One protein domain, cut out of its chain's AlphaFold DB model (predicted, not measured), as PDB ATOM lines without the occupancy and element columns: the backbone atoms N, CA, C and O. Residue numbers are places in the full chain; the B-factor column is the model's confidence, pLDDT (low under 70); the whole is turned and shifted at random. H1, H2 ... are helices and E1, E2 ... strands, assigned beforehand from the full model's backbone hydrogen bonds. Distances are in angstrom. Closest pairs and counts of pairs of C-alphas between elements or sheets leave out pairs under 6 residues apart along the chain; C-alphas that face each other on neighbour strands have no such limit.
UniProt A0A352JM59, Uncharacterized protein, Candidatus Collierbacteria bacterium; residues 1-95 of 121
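This is residues 1 to 95 of the 121 residues of an uncharacterized protein of Candidatus Collierbacteria bacterium (UniProt A0A352JM59). A long helix, H1, runs out of a small body, and residues 1 to 15, of which 2 to 15 belong to H1, stick out as a free arm; the later part of H1 and H2 form a helical hairpin, and a small three-stranded sheet packs on H2 through E1. Short H3 folds back at the end of H2 and leads into the sheet. The printed part has 95 residues, in the order H1, H2, H3, E1, E2, E3, of mixed class, with an antiparallel sheet E1 - E2 - E3. It is loose, with a radius of gyration of the C-alphas of 16.9 A and spans of 64 by 26 by 17 A.

H1, residues 2 to 31, touches H2, residues 39 to 57, with residues 19 to 30 alone; the closest C-alphas, of Cys 26 and Met 49, are 6.0 A apart. This hairpin runs opposite ways at a shallow tilt of 34.6 degrees, only just short of steep. H3, residues 61 to 67, makes a hairpin with H2, touching its residues 53 to 57 alone, at a steep tilt of 44 degrees; the C-alphas of Tyr 57 and Tyr 64 are closest, at 5.0 A. H1 and H3 are apart. In all three helices every O i to N i+4 pair is within hydrogen-bond range. E1, residues 69 to 73, E2, residues 80 to 84, and E3, residues 87 to 92, form a meander, each strand the antiparallel neighbour of the one before. N 70 and O 83 are 2.8 A apart, and N 82 and O 90 2.8 A. H2 is on one face of this sheet, two layers, at a height over the sheet of 7.9 A.

H1 measures 44.3 A from C-alpha 2 at (138.871, 223.209, 216.617) to C-alpha 31, H2 26.0 A, H3 10.0 A, E1 13.4 A, E2 13.3 A and E3 14.3 A, ending at C-alpha 92 at (109.025, 193.073, 184.713).

The C-alphas farthest apart, of Met 1 and Val 76, are 64.0 A apart. The printed part has no cut and no long link. Residues 1 to 10 and 89 to 95 have pLDDT under 70.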
ATOM      1  N   MET A   1     140.740 223.101 220.498       52.78
ATOM      2  CA  MET A   1     139.657 222.120 220.282       52.78
ATOM      3  C   MET A   1     139.057 222.170 218.867       52.78
ATOM      4  O   MET A   1     138.240 221.320 218.572       52.78
ATOM      5  N   SER A   2     139.503 223.043 217.946       56.41
ATOM      6  CA  SER A   2     138.871 223.209 216.617       56.41
ATOM      7  C   SER A   2     139.333 222.244 215.511       56.41
ATOM      8  O   SER A   2     138.635 222.068 214.516       56.41
ATOM      9  N   SER A   3     140.500 221.605 215.647       57.84
ATOM     10  CA  SER A   3     141.032 220.719 214.595       57.84
ATOM     11  C   SER A   3     140.277 219.392 214.484       57.84
ATOM     12  O   SER A   3     140.276 218.792 213.418       57.84
ATOM     13  N   VAL A   4     139.672 218.920 215.578       62.94
ATOM     14  CA  VAL A   4     138.977 217.624 215.628       62.94
ATOM     15  C   VAL A   4     137.566 217.752 215.051       62.94
ATOM     16  O   VAL A   4     137.184 216.936 214.219       62.94
ATOM     17  N   GLU A   5     136.844 218.827 215.385       59.91
ATOM     18  CA  GLU A   5     135.531 219.145 214.798       59.91
ATOM     19  C   GLU A   5     135.614 219.341 213.278       59.91
ATOM     20  O   GLU A   5     134.765 218.846 212.541       59.91
ATOM     21  N   SER A   6     136.677 219.988 212.782       68.38
ATOM     22  CA  SER A   6     136.885 220.140 211.337       68.38
ATOM     23  C   SER A   6     137.162 218.812 210.623       68.38
ATOM     24  O   SER A   6     136.802 218.693 209.454       68.38
ATOM     25  N   SER A   7     137.823 217.850 211.271       66.69
ATOM     26  CA  SER A   7     138.104 216.538 210.671       66.69
ATOM     27  C   SER A   7     136.882 215.623 210.705       66.69
ATOM     28  O   SER A   7     136.619 214.945 209.721       66.69
ATOM     29  N   LEU A   8     136.112 215.647 211.798       66.38
ATOM     30  CA  LEU A   8     134.842 214.923 211.915       66.38
ATOM     31  C   LEU A   8     133.832 215.392 210.869       66.38
ATOM     32  O   LEU A   8     133.222 214.562 210.210       66.38
ATOM     33  N   LYS A   9     133.723 216.707 210.663       68.00
ATOM     34  CA  LYS A   9     132.832 217.274 209.648       68.00
ATOM     35  C   LYS A   9     133.222 216.872 208.221       68.00
ATOM     36  O   LYS A   9     132.370 216.517 207.422       68.00
ATOM     37  N   LYS A  10     134.517 216.883 207.896       66.00
ATOM     38  CA  LYS A  10     134.992 216.420 206.580       66.00
ATOM     39  C   LYS A  10     134.759 214.926 206.372       66.00
ATOM     40  O   LYS A  10     134.486 214.498 205.259       66.00
ATOM     41  N   PHE A  11     134.897 214.142 207.440       70.31
ATOM     42  CA  PHE A  11     134.635 212.711 207.398       70.31
ATOM     43  C   PHE A  11     133.149 212.428 207.173       70.31
ATOM     44  O   PHE A  11     132.836 211.616 206.313       70.31
ATOM     45  N   SER A  12     132.246 213.129 207.869       71.19
ATOM     46  CA  SER A  12     130.805 212.990 207.630       71.19
ATOM     47  C   SER A  12     130.428 213.396 206.205       71.19
ATOM     48  O   SER A  12     129.755 212.633 205.533       71.19
ATOM     49  N   GLU A  13     130.961 214.512 205.695       77.00
ATOM     50  CA  GLU A  13     130.725 214.945 204.306       77.00
ATOM     51  C   GLU A  13     131.160 213.881 203.275       77.00
ATOM     52  O   GLU A  13     130.451 213.647 202.302       77.00
ATOM     53  N   HIS A  14     132.295 213.200 203.488       77.88
ATOM     54  CA  HIS A  14     132.733 212.101 202.611       77.88
ATOM     55  C   HIS A  14     131.859 210.847 202.721       77.88
ATOM     56  O   HIS A  14     131.686 210.135 201.732       77.88
ATOM     57  N   VAL A  15     131.347 210.540 203.916       81.12
ATOM     58  CA  VAL A  15     130.445 209.399 204.120       81.12
ATOM     59  C   VAL A  15     129.113 209.659 203.423       81.12
ATOM     60  O   VAL A  15     128.645 208.787 202.697       81.12
ATOM     61  N   ASP A  16     128.559 210.863 203.558       83.00
ATOM     62  CA  ASP A  16     127.310 211.254 202.901       83.00
ATOM     63  C   ASP A  16     127.445 211.199 201.370       83.00
ATOM     64  O   ASP A  16     126.577 210.655 200.686       83.00
ATOM     65  N   GLU A  17     128.564 211.690 200.820       87.00
ATOM     66  CA  GLU A  17     128.862 211.602 199.384       87.00
ATOM     67  C   GLU A  17     128.965 210.143 198.914       87.00
ATOM     68  O   GLU A  17     128.408 209.778 197.879       87.00
ATOM     69  N   TYR A  18     129.633 209.286 199.689       87.06
ATOM     70  CA  TYR A  18     129.740 207.864 199.371       87.06
ATOM     71  C   TYR A  18     128.375 207.164 199.380       87.06
ATOM     72  O   TYR A  18     128.064 206.431 198.439       87.06
ATOM     73  N   LEU A  19     127.553 207.400 200.405       87.12
ATOM     74  CA  LEU A  19     126.208 206.831 200.511       87.12
ATOM     75  C   LEU A  19     125.311 207.293 199.360       87.12
ATOM     76  O   LEU A  19     124.558 206.492 198.810       87.12
ATOM     77  N   TRP A  20     125.438 208.557 198.948       87.81
ATOM     78  CA  TRP A  20     124.703 209.094 197.806       87.81
ATOM     79  C   TRP A  20     125.082 208.385 196.502       87.81
ATOM     80  O   TRP A  20     124.211 208.000 195.723       87.81
ATOM     81  N   VAL A  21     126.379 208.152 196.278       91.12
ATOM     82  CA  VAL A  21     126.858 207.392 195.114       91.12
ATOM     83  C   VAL A  21     126.334 205.955 195.137       91.12
ATOM     84  O   VAL A  21     125.903 205.460 194.097       91.12
ATOM     85  N   GLN A  22     126.335 205.284 196.295       90.25
ATOM     86  CA  GLN A  22     125.770 203.932 196.407       90.25
ATOM     87  C   GLN A  22     124.278 203.917 196.064       90.25
ATOM     88  O   GLN A  22     123.847 203.074 195.282       90.25
ATOM     89  N   LEU A  23     123.516 204.890 196.569       88.75
ATOM     90  CA  LEU A  23     122.088 205.015 196.283       88.75
ATOM     91  C   LEU A  23     121.837 205.156 194.775       88.75
ATOM     92  O   LEU A  23     121.049 204.396 194.216       88.75
ATOM     93  N   GLN A  24     122.592 206.021 194.090       89.31
ATOM     94  CA  GLN A  24     122.521 206.155 192.629       89.31
ATOM     95  C   GLN A  24     122.896 204.859 191.891       89.31
ATOM     96  O   GLN A  24     122.256 204.489 190.907       89.31
ATOM     97  N   CYS A  25     123.914 204.131 192.360       90.88
ATOM     98  CA  CYS A  25     124.285 202.841 191.777       90.88
ATOM     99  C   CYS A  25     123.184 201.783 191.946       90.88
ATOM    100  O   CYS A  25     122.994 200.965 191.043       90.88
ATOM    101  N   CYS A  26     122.467 201.777 193.071       90.62
ATOM    102  CA  CYS A  26     121.312 200.908 193.281       90.62
ATOM    103  C   CYS A  26     120.147 201.300 192.359       90.62
ATOM    104  O   CYS A  26     119.596 200.420 191.699       90.62
ATOM    105  N   GLU A  27     119.825 202.595 192.235       87.56
ATOM    106  CA  GLU A  27     118.768 203.093 191.330       87.56
ATOM    107  C   GLU A  27     119.020 202.628 189.895       87.56
ATOM    108  O   GLU A  27     118.158 202.037 189.245       87.56
ATOM    109  N   GLU A  28     120.247 202.815 189.409       89.25
ATOM    110  CA  GLU A  28     120.622 202.378 188.070       89.25
ATOM    111  C   GLU A  28     120.490 200.866 187.862       89.25
ATOM    112  O   GLU A  28     120.210 200.427 186.746       89.25
ATOM    113  N   GLN A  29     120.755 200.060 188.891       88.69
ATOM    114  CA  GLN A  29     120.614 198.607 188.811       88.69
ATOM    115  C   GLN A  29     119.145 198.193 188.780       88.69
ATOM    116  O   GLN A  29     118.794 197.323 187.983       88.69
ATOM    117  N   ILE A  30     118.289 198.847 189.571       87.19
ATOM    118  CA  ILE A  30     116.839 198.614 189.582       87.19
ATOM    119  C   ILE A  30     116.249 198.904 188.197       87.19
ATOM    120  O   ILE A  30     115.549 198.062 187.637       87.19
ATOM    121  N   LEU A  31     116.619 200.030 187.581       84.19
ATOM    122  CA  LEU A  31     116.178 200.398 186.228       84.19
ATOM    123  C   LEU A  31     116.664 199.432 185.131       84.19
ATOM    124  O   LEU A  31     116.097 199.393 184.039       84.19
ATOM    125  N   LYS A  32     117.726 198.663 185.395       86.31
ATOM    126  CA  LYS A  32     118.290 197.660 184.474       86.31
ATOM    127  C   LYS A  32     117.725 196.256 184.704       86.31
ATOM    128  O   LYS A  32     118.147 195.332 184.007       86.31
ATOM    129  N   LEU A  33     116.810 196.070 185.657       84.75
ATOM    130  CA  LEU A  33     116.198 194.772 185.916       84.75
ATOM    131  C   LEU A  33     115.405 194.274 184.705       84.75
ATOM    132  O   LEU A  33     114.715 195.017 184.009       84.75
ATOM    133  N   THR A  34     115.509 192.975 184.460       78.00
ATOM    134  CA  THR A  34     114.869 192.273 183.349       78.00
ATOM    135  C   THR A  34     114.246 190.968 183.840       78.00
ATOM    136  O   THR A  34     114.515 190.508 184.947       78.00
ATOM    137  N   GLY A  35     113.434 190.325 182.996       71.69
ATOM    138  CA  GLY A  35     112.768 189.061 183.338       71.69
ATOM    139  C   GLY A  35     113.706 187.874 183.564       71.69
ATOM    140  O   GLY A  35     113.236 186.807 183.924       71.69
ATOM    141  N   THR A  36     115.012 188.015 183.346       78.56
ATOM    142  CA  THR A  36     115.990 186.941 183.578       78.56
ATOM    143  C   THR A  36     116.671 187.035 184.943       78.56
ATOM    144  O   THR A  36     117.383 186.106 185.326       78.56
ATOM    145  N   ASN A  37     116.476 188.133 185.680       82.50
ATOM    146  CA  ASN A  37     117.033 188.300 187.017       82.50
ATOM    147  C   ASN A  37     116.360 187.337 188.003       82.50
ATOM    148  O   ASN A  37     115.146 187.131 187.961       82.50
ATOM    149  N   ARG A  38     117.144 186.745 188.912       84.38
ATOM    150  CA  ARG A  38     116.586 185.886 189.961       84.38
ATOM    151  C   ARG A  38     115.861 186.757 190.979       84.38
ATOM    152  O   ARG A  38     116.347 187.821 191.346       84.38
ATOM    153  N   VAL A  39     114.732 186.265 191.483       85.25
ATOM    154  CA  VAL A  39     113.949 186.946 192.528       85.25
ATOM    155  C   VAL A  39     114.803 187.265 193.760       85.25
ATOM    156  O   VAL A  39     114.654 188.335 194.337       85.25
ATOM    157  N   GLU A  40     115.704 186.355 194.141       87.31
ATOM    158  CA  GLU A  40     116.637 186.534 195.263       87.31
ATOM    159  C   GLU A  40     117.519 187.773 195.048       87.31
ATOM    160  O   GLU A  40     117.477 188.685 195.871       87.31
ATOM    161  N   ASP A  41     118.189 187.864 193.896       88.19
ATOM    162  CA  ASP A  41     119.050 188.998 193.531       88.19
ATOM    163  C   ASP A  41     118.270 190.326 193.521       88.19
ATOM    164  O   ASP A  41     118.752 191.350 194.005       88.19
ATOM    165  N   VAL A  42     117.034 190.315 193.002       89.12
ATOM    166  CA  VAL A  42     116.154 191.496 193.014       89.12
ATOM    167  C   VAL A  42     115.802 191.889 194.448       89.12
ATOM    168  O   VAL A  42     115.878 193.060 194.806       89.12
ATOM    169  N   SER A  43     115.429 190.921 195.287       89.94
ATOM    170  CA  SER A  43     115.049 191.186 196.674       89.94
ATOM    171  C   SER A  43     116.208 191.730 197.512       89.94
ATOM    172  O   SER A  43     115.993 192.628 198.324       89.94
ATOM    173  N   GLU A  44     117.430 191.241 197.280       93.25
ATOM    174  CA  GLU A  44     118.646 191.729 197.934       93.25
ATOM    175  C   GLU A  44     118.959 193.167 197.518       93.25
ATOM    176  O   GLU A  44     119.162 194.018 198.383       93.25
ATOM    177  N   LEU A  45     118.893 193.466 196.216       92.94
ATOM    178  CA  LEU A  45     119.097 194.819 195.694       92.94
ATOM    179  C   LEU A  45     118.095 195.821 196.287       92.94
ATOM    180  O   LEU A  45     118.472 196.921 196.693       92.94
ATOM    181  N   LEU A  46     116.813 195.450 196.372       92.19
ATOM    182  CA  LEU A  46     115.789 196.315 196.966       92.19
ATOM    183  C   LEU A  46     115.968 196.479 198.480       92.19
ATOM    184  O   LEU A  46     115.674 197.546 199.021       92.19
ATOM    185  N   ALA A  47     116.447 195.448 199.178       93.56
ATOM    186  CA  ALA A  47     116.760 195.539 200.601       93.56
ATOM    187  C   ALA A  47     117.946 196.483 200.859       93.56
ATOM    188  O   ALA A  47     117.874 197.313 201.766       93.56
ATOM    189  N   GLU A  48     118.999 196.398 200.042       94.50
ATOM    190  CA  GLU A  48     120.142 197.313 200.089       94.50
ATOM    191  C   GLU A  48     119.694 198.758 199.843       94.50
ATOM    192  O   GLU A  48     119.973 199.645 200.652       94.50
ATOM    193  N   MET A  49     118.895 198.971 198.797       92.94
ATOM    194  CA  MET A  49     118.322 200.274 198.474       92.94
ATOM    195  C   MET A  49     117.506 200.860 199.633       92.94
ATOM    196  O   MET A  49     117.723 201.997 200.053       92.94
ATOM    197  N   ASN A  50     116.591 200.075 200.201       93.56
ATOM    198  CA  ASN A  50     115.770 200.515 201.327       93.56
ATOM    199  C   ASN A  50     116.601 200.795 202.585       93.56
ATOM    200  O   ASN A  50     116.238 201.679 203.358       93.56
ATOM    201  N   SER A  51     117.717 200.087 202.790       93.94
ATOM    202  CA  SER A  51     118.640 200.378 203.890       93.94
ATOM    203  C   SER A  51     119.394 201.691 203.687       93.94
ATOM    204  O   SER A  51     119.666 202.377 204.670       93.94
ATOM    205  N   LEU A  52     119.745 202.048 202.449       92.94
ATOM    206  CA  LEU A  52     120.357 203.342 202.138       92.94
ATOM    207  C   LEU A  52     119.346 204.478 202.324       92.94
ATOM    208  O   LEU A  52     119.657 205.478 202.964       92.94
ATOM    209  N   LEU A  53     118.115 204.299 201.841       91.44
ATOM    210  CA  LEU A  53     117.028 205.260 202.040       91.44
ATOM    211  C   LEU A  53     116.714 205.494 203.519       91.44
ATOM    212  O   LEU A  53     116.461 206.631 203.904       91.44
ATOM    213  N   ASP A  54     116.771 204.456 204.353       92.12
ATOM    214  CA  ASP A  54     116.595 204.579 205.805       92.12
ATOM    215  C   ASP A  54     117.692 205.448 206.449       92.12
ATOM    216  O   ASP A  54     117.416 206.248 207.337       92.12
ATOM    217  N   GLN A  55     118.931 205.398 205.949       90.69
ATOM    218  CA  GLN A  55     120.003 206.267 206.452       90.69
ATOM    219  C   GLN A  55     119.783 207.748 206.114       90.69
ATOM    220  O   GLN A  55     120.167 208.614 206.899       90.69
ATOM    221  N   PHE A  56     119.157 208.052 204.972       86.31
ATOM    222  CA  PHE A  56     118.864 209.431 204.560       86.31
ATOM    223  C   PHE A  56     117.548 209.967 205.132       86.31
ATOM    224  O   PHE A  56     117.459 211.137 205.506       86.31
ATOM    225  N   TYR A  57     116.519 209.121 205.177       88.00
ATOM    226  CA  TYR A  57     115.137 209.520 205.426       88.00
ATOM    227  C   TYR A  57     114.475 208.783 206.591       88.00
ATOM    228  O   TYR A  57     113.314 209.056 206.861       88.00
ATOM    229  N   GLY A  58     115.163 207.891 207.307       84.94
ATOM    230  CA  GLY A  58     114.568 207.090 208.386       84.94
ATOM    231  C   GLY A  58     114.006 207.921 209.546       84.94
ATOM    232  O   GLY A  58     113.048 207.517 210.198       84.94
ATOM    233  N   GLU A  59     114.533 209.131 209.771       90.31
ATOM    234  CA  GLU A  59     113.962 210.091 210.731       90.31
ATOM    235  C   GLU A  59     112.712 210.822 210.195       90.31
ATOM    236  O   GLU A  59     111.958 211.421 210.964       90.31
ATOM    237  N   TYR A  60     112.479 210.764 208.883       90.81
ATOM    238  CA  TYR A  60     111.390 211.409 208.156       90.81
ATOM    239  C   TYR A  60     110.476 210.345 207.537       90.81
ATOM    240  O   TYR A  60     110.503 210.121 206.328       90.81
ATOM    241  N   GLU A  61     109.646 209.706 208.363       89.31
ATOM    242  CA  GLU A  61     108.785 208.572 207.976       89.31
ATOM    243  C   GLU A  61     108.014 208.801 206.665       89.31
ATOM    244  O   GLU A  61     108.019 207.937 205.793       89.31
ATOM    245  N   GLU A  62     107.419 209.982 206.471       89.19
ATOM    246  CA  GLU A  62     106.695 210.324 205.235       89.19
ATOM    247  C   GLU A  62     107.596 210.300 203.990       89.19
ATOM    248  O   GLU A  62     107.183 209.822 202.934       89.19
ATOM    249  N   MET A  63     108.839 210.782 204.107       87.62
ATOM    250  CA  MET A  63     109.812 210.765 203.011       87.62
ATOM    251  C   MET A  63     110.308 209.344 202.762       87.62
ATOM    252  O   MET A  63     110.362 208.904 201.618       87.62
ATOM    253  N   TYR A  64     110.622 208.596 203.820       90.00
ATOM    254  CA  TYR A  64     111.011 207.197 203.684       90.00
ATOM    255  C   TYR A  64     109.920 206.377 202.982       90.00
ATOM    256  O   TYR A  64     110.201 205.652 202.032       90.00
ATOM    257  N   GLU A  65     108.660 206.531 203.388       88.50
ATOM    258  CA  GLU A  65     107.521 205.845 202.773       88.50
ATOM    259  C   GLU A  65     107.305 206.224 201.304       88.50
ATOM    260  O   GLU A  65     106.900 205.365 200.516       88.50
ATOM    261  N   LEU A  66     107.595 207.473 200.932       88.25
ATOM    262  CA  LEU A  66     107.512 207.955 199.554       88.25
ATOM    263  C   LEU A  66     108.585 207.328 198.654       88.25
ATOM    264  O   LEU A  66     108.307 207.031 197.497       88.25
ATOM    265  N   TYR A  67     109.797 207.118 199.173       87.88
ATOM    266  CA  TYR A  67     110.924 206.630 198.375       87.88
ATOM    267  C   TYR A  67     111.193 205.133 198.514       87.88
ATOM    268  O   TYR A  67     111.940 204.588 197.700       87.88
ATOM    269  N   ARG A  68     110.615 204.449 199.512       90.88
ATOM    270  CA  ARG A  68     110.876 203.021 199.716       90.88
ATOM    271  C   ARG A  68     110.360 202.182 198.555       90.88
ATOM    272  O   ARG A  68     109.270 202.398 198.019       90.88
ATOM    273  N   TYR A  69     111.119 201.141 198.271       90.75
ATOM    274  CA  TYR A  69     110.819 200.148 197.265       90.75
ATOM    275  C   TYR A  69     110.015 198.993 197.848       90.75
ATOM    276  O   TYR A  69     110.344 198.443 198.903       90.75
ATOM    277  N   ARG A  70     108.967 198.587 197.132       90.44
ATOM    278  CA  ARG A  70     108.129 197.429 197.449       90.44
ATOM    279  C   ARG A  70     108.085 196.502 196.239       90.44
ATOM    280  O   ARG A  70     107.899 196.960 195.117       90.44
ATOM    281  N   MET A  71     108.226 195.204 196.481       89.38
ATOM    282  CA  MET A  71     108.177 194.177 195.442       89.38
ATOM    283  C   MET A  71     106.907 193.345 195.582       89.38
ATOM    284  O   MET A  71     106.590 192.859 196.668       89.38
ATOM    285  N   PHE A  72     106.217 193.138 194.467       88.25
ATOM    286  CA  PHE A  72     105.077 192.245 194.333       88.25
ATOM    287  C   PHE A  72     105.418 191.171 193.309       88.25
ATOM    288  O   PHE A  72     105.934 191.471 192.234       88.25
ATOM    289  N   ILE A  73     105.130 189.917 193.649       84.81
ATOM    290  CA  ILE A  73     105.341 188.773 192.765       84.81
ATOM    291  C   ILE A  73     103.970 188.183 192.464       84.81
ATOM    292  O   ILE A  73     103.248 187.805 193.389       84.81
ATOM    293  N   ASP A  74     103.612 188.101 191.186       82.00
ATOM    294  CA  ASP A  74     102.433 187.354 190.757       82.00
ATOM    295  C   ASP A  74     102.757 185.851 190.820       82.00
ATOM    296  O   ASP A  74     103.611 185.377 190.066       82.00
ATOM    297  N   PRO A  75     102.096 185.070 191.689       76.38
ATOM    298  CA  PRO A  75     102.378 183.645 191.822       76.38
ATOM    299  C   PRO A  75     101.954 182.822 190.596       76.38
ATOM    300  O   PRO A  75     102.379 181.676 190.470       76.38
ATOM    301  N   VAL A  76     101.101 183.359 189.717       76.50
ATOM    302  CA  VAL A  76     100.591 182.662 188.528       76.50
ATOM    303  C   VAL A  76     101.533 182.836 187.344       76.50
ATOM    304  O   VAL A  76     101.824 181.872 186.641       76.50
ATOM    305  N   THR A  77     101.986 184.064 187.102       75.19
ATOM    306  CA  THR A  77     102.830 184.395 185.943       75.19
ATOM    307  C   THR A  77     104.316 184.468 186.287       75.19
ATOM    308  O   THR A  77     105.153 184.478 185.388       75.19
ATOM    309  N   GLY A  78     104.656 184.530 187.577       72.69
ATOM    310  CA  GLY A  78     106.009 184.808 188.047       72.69
ATOM    311  C   GLY A  78     106.447 186.253 187.810       72.69
ATOM    312  O   GLY A  78     107.608 186.566 188.057       72.69
ATOM    313  N   SER A  79     105.569 187.141 187.324       79.69
ATOM    314  CA  SER A  79     105.933 188.531 187.043       79.69
ATOM    315  C   SER A  79     106.294 189.283 188.318       79.69
ATOM    316  O   SER A  79     105.634 189.122 189.347       79.69
ATOM    317  N   ILE A  80     107.308 190.140 188.221       83.56
ATOM    318  CA  ILE A  80     107.771 190.982 189.321       83.56
ATOM    319  C   ILE A  80     107.361 192.419 189.019       83.56
ATOM    320  O   ILE A  80     107.755 192.989 188.001       83.56
ATOM    321  N   THR A  81     106.604 193.016 189.930       86.88
ATOM    322  CA  THR A  81     106.276 194.440 189.909       86.88
ATOM    323  C   THR A  81     106.966 195.121 191.081       86.88
ATOM    324  O   THR A  81     106.787 194.727 192.234       86.88
ATOM    325  N   ILE A  82     107.755 196.146 190.793       87.06
ATOM    326  CA  ILE A  82     108.449 196.970 191.776       87.06
ATOM    327  C   ILE A  82     107.787 198.345 191.784       87.06
ATOM    328  O   ILE A  82     107.572 198.962 190.741       87.06
ATOM    329  N   ILE A  83     107.447 198.804 192.980       87.12
ATOM    330  CA  ILE A  83     106.748 200.061 193.235       87.12
ATOM    331  C   ILE A  83     107.631 200.915 194.137       87.12
ATOM    332  O   ILE A  83     108.129 200.414 195.148       87.12
ATOM    333  N   GLN A  84     107.783 202.191 193.795       85.75
ATOM    334  CA  GLN A  84     108.415 203.204 194.630       85.75
ATOM    335  C   GLN A  84     107.329 204.154 195.147       85.75
ATOM    336  O   GLN A  84     106.651 204.821 194.365       85.75
ATOM    337  N   GLY A  85     107.107 204.178 196.462       80.94
ATOM    338  CA  GLY A  85     106.016 204.963 197.051       80.94
ATOM    339  C   GLY A  85     104.636 204.534 196.539       80.94
ATOM    340  O   GLY A  85     104.111 203.491 196.950       80.94
ATOM    341  N   GLU A  86     104.048 205.352 195.659       76.12
ATOM    342  CA  GLU A  86     102.768 205.102 194.973       76.12
ATOM    343  C   GLU A  86     102.921 204.837 193.462       76.12
ATOM    344  O   GLU A  86     101.944 204.480 192.800       76.12
ATOM    345  N   GLU A  87     104.126 204.983 192.906       74.12
ATOM    346  CA  GLU A  87     104.389 204.846 191.473       74.12
ATOM    347  C   GLU A  87     104.976 203.469 191.137       74.12
ATOM    348  O   GLU A  87     105.809 202.923 191.863       74.12
ATOM    349  N   ILE A  88     104.536 202.880 190.020       70.12
ATOM    350  CA  ILE A  88     105.156 201.662 189.483       70.12
ATOM    351  C   ILE A  88     106.475 202.080 188.839       70.12
ATOM    352  O   ILE A  88     106.463 202.694 187.775       70.12
ATOM    353  N   ASP A  89     107.583 201.724 189.480       65.25
ATOM    354  CA  ASP A  89     108.920 202.067 188.995       65.25
ATOM    355  C   ASP A  89     109.396 201.042 187.950       65.25
ATOM    356  O   ASP A  89     109.937 201.393 186.904       65.25
ATOM    357  N   VAL A  90     109.103 199.750 188.163       67.75
ATOM    358  CA  VAL A  90     109.484 198.676 187.233       67.75
ATOM    359  C   VAL A  90     108.387 197.603 187.148       67.75
ATOM    360  O   VAL A  90     108.026 196.987 188.147       67.75
ATOM    361  N   ASP A  91     107.877 197.328 185.940       69.56
ATOM    362  CA  ASP A  91     106.990 196.186 185.643       69.56
ATOM    363  C   ASP A  91     107.737 195.170 184.768       69.56
ATOM    364  O   ASP A  91     107.793 195.290 183.539       69.56
ATOM    365  N   VAL A  92     108.345 194.167 185.405       63.47
ATOM    366  CA  VAL A  92     109.025 193.073 184.713       63.47
ATOM    367  C   VAL A  92     108.047 191.922 184.549       63.47
ATOM    368  O   VAL A  92     107.874 191.045 185.402       63.47
ATOM    369  N   ARG A  93     107.443 191.883 183.364       58.50
ATOM    370  CA  ARG A  93     106.742 190.698 182.884       58.50
ATOM    371  C   ARG A  93     107.785 189.662 182.505       58.50
ATOM    372  O   ARG A  93     108.325 189.683 181.398       58.50
ATOM    373  N   LEU A  94     108.054 188.741 183.426       49.38
ATOM    374  CA  LEU A  94     108.484 187.406 183.041       49.38
ATOM    375  C   LEU A  94     107.423 186.926 182.056       49.38
ATOM    376  O   LEU A  94     106.264 186.723 182.415       49.38
ATOM    377  N   TRP A  95     107.789 186.847 180.780       41.72
ATOM    378  CA  TRP A  95     107.037 186.022 179.860       41.72
ATOM    379  C   TRP A  95     107.124 184.634 180.482       41.72
ATOM    380  O   TRP A  95     108.143 183.964 180.336       41.72
TER     381      TRP A  95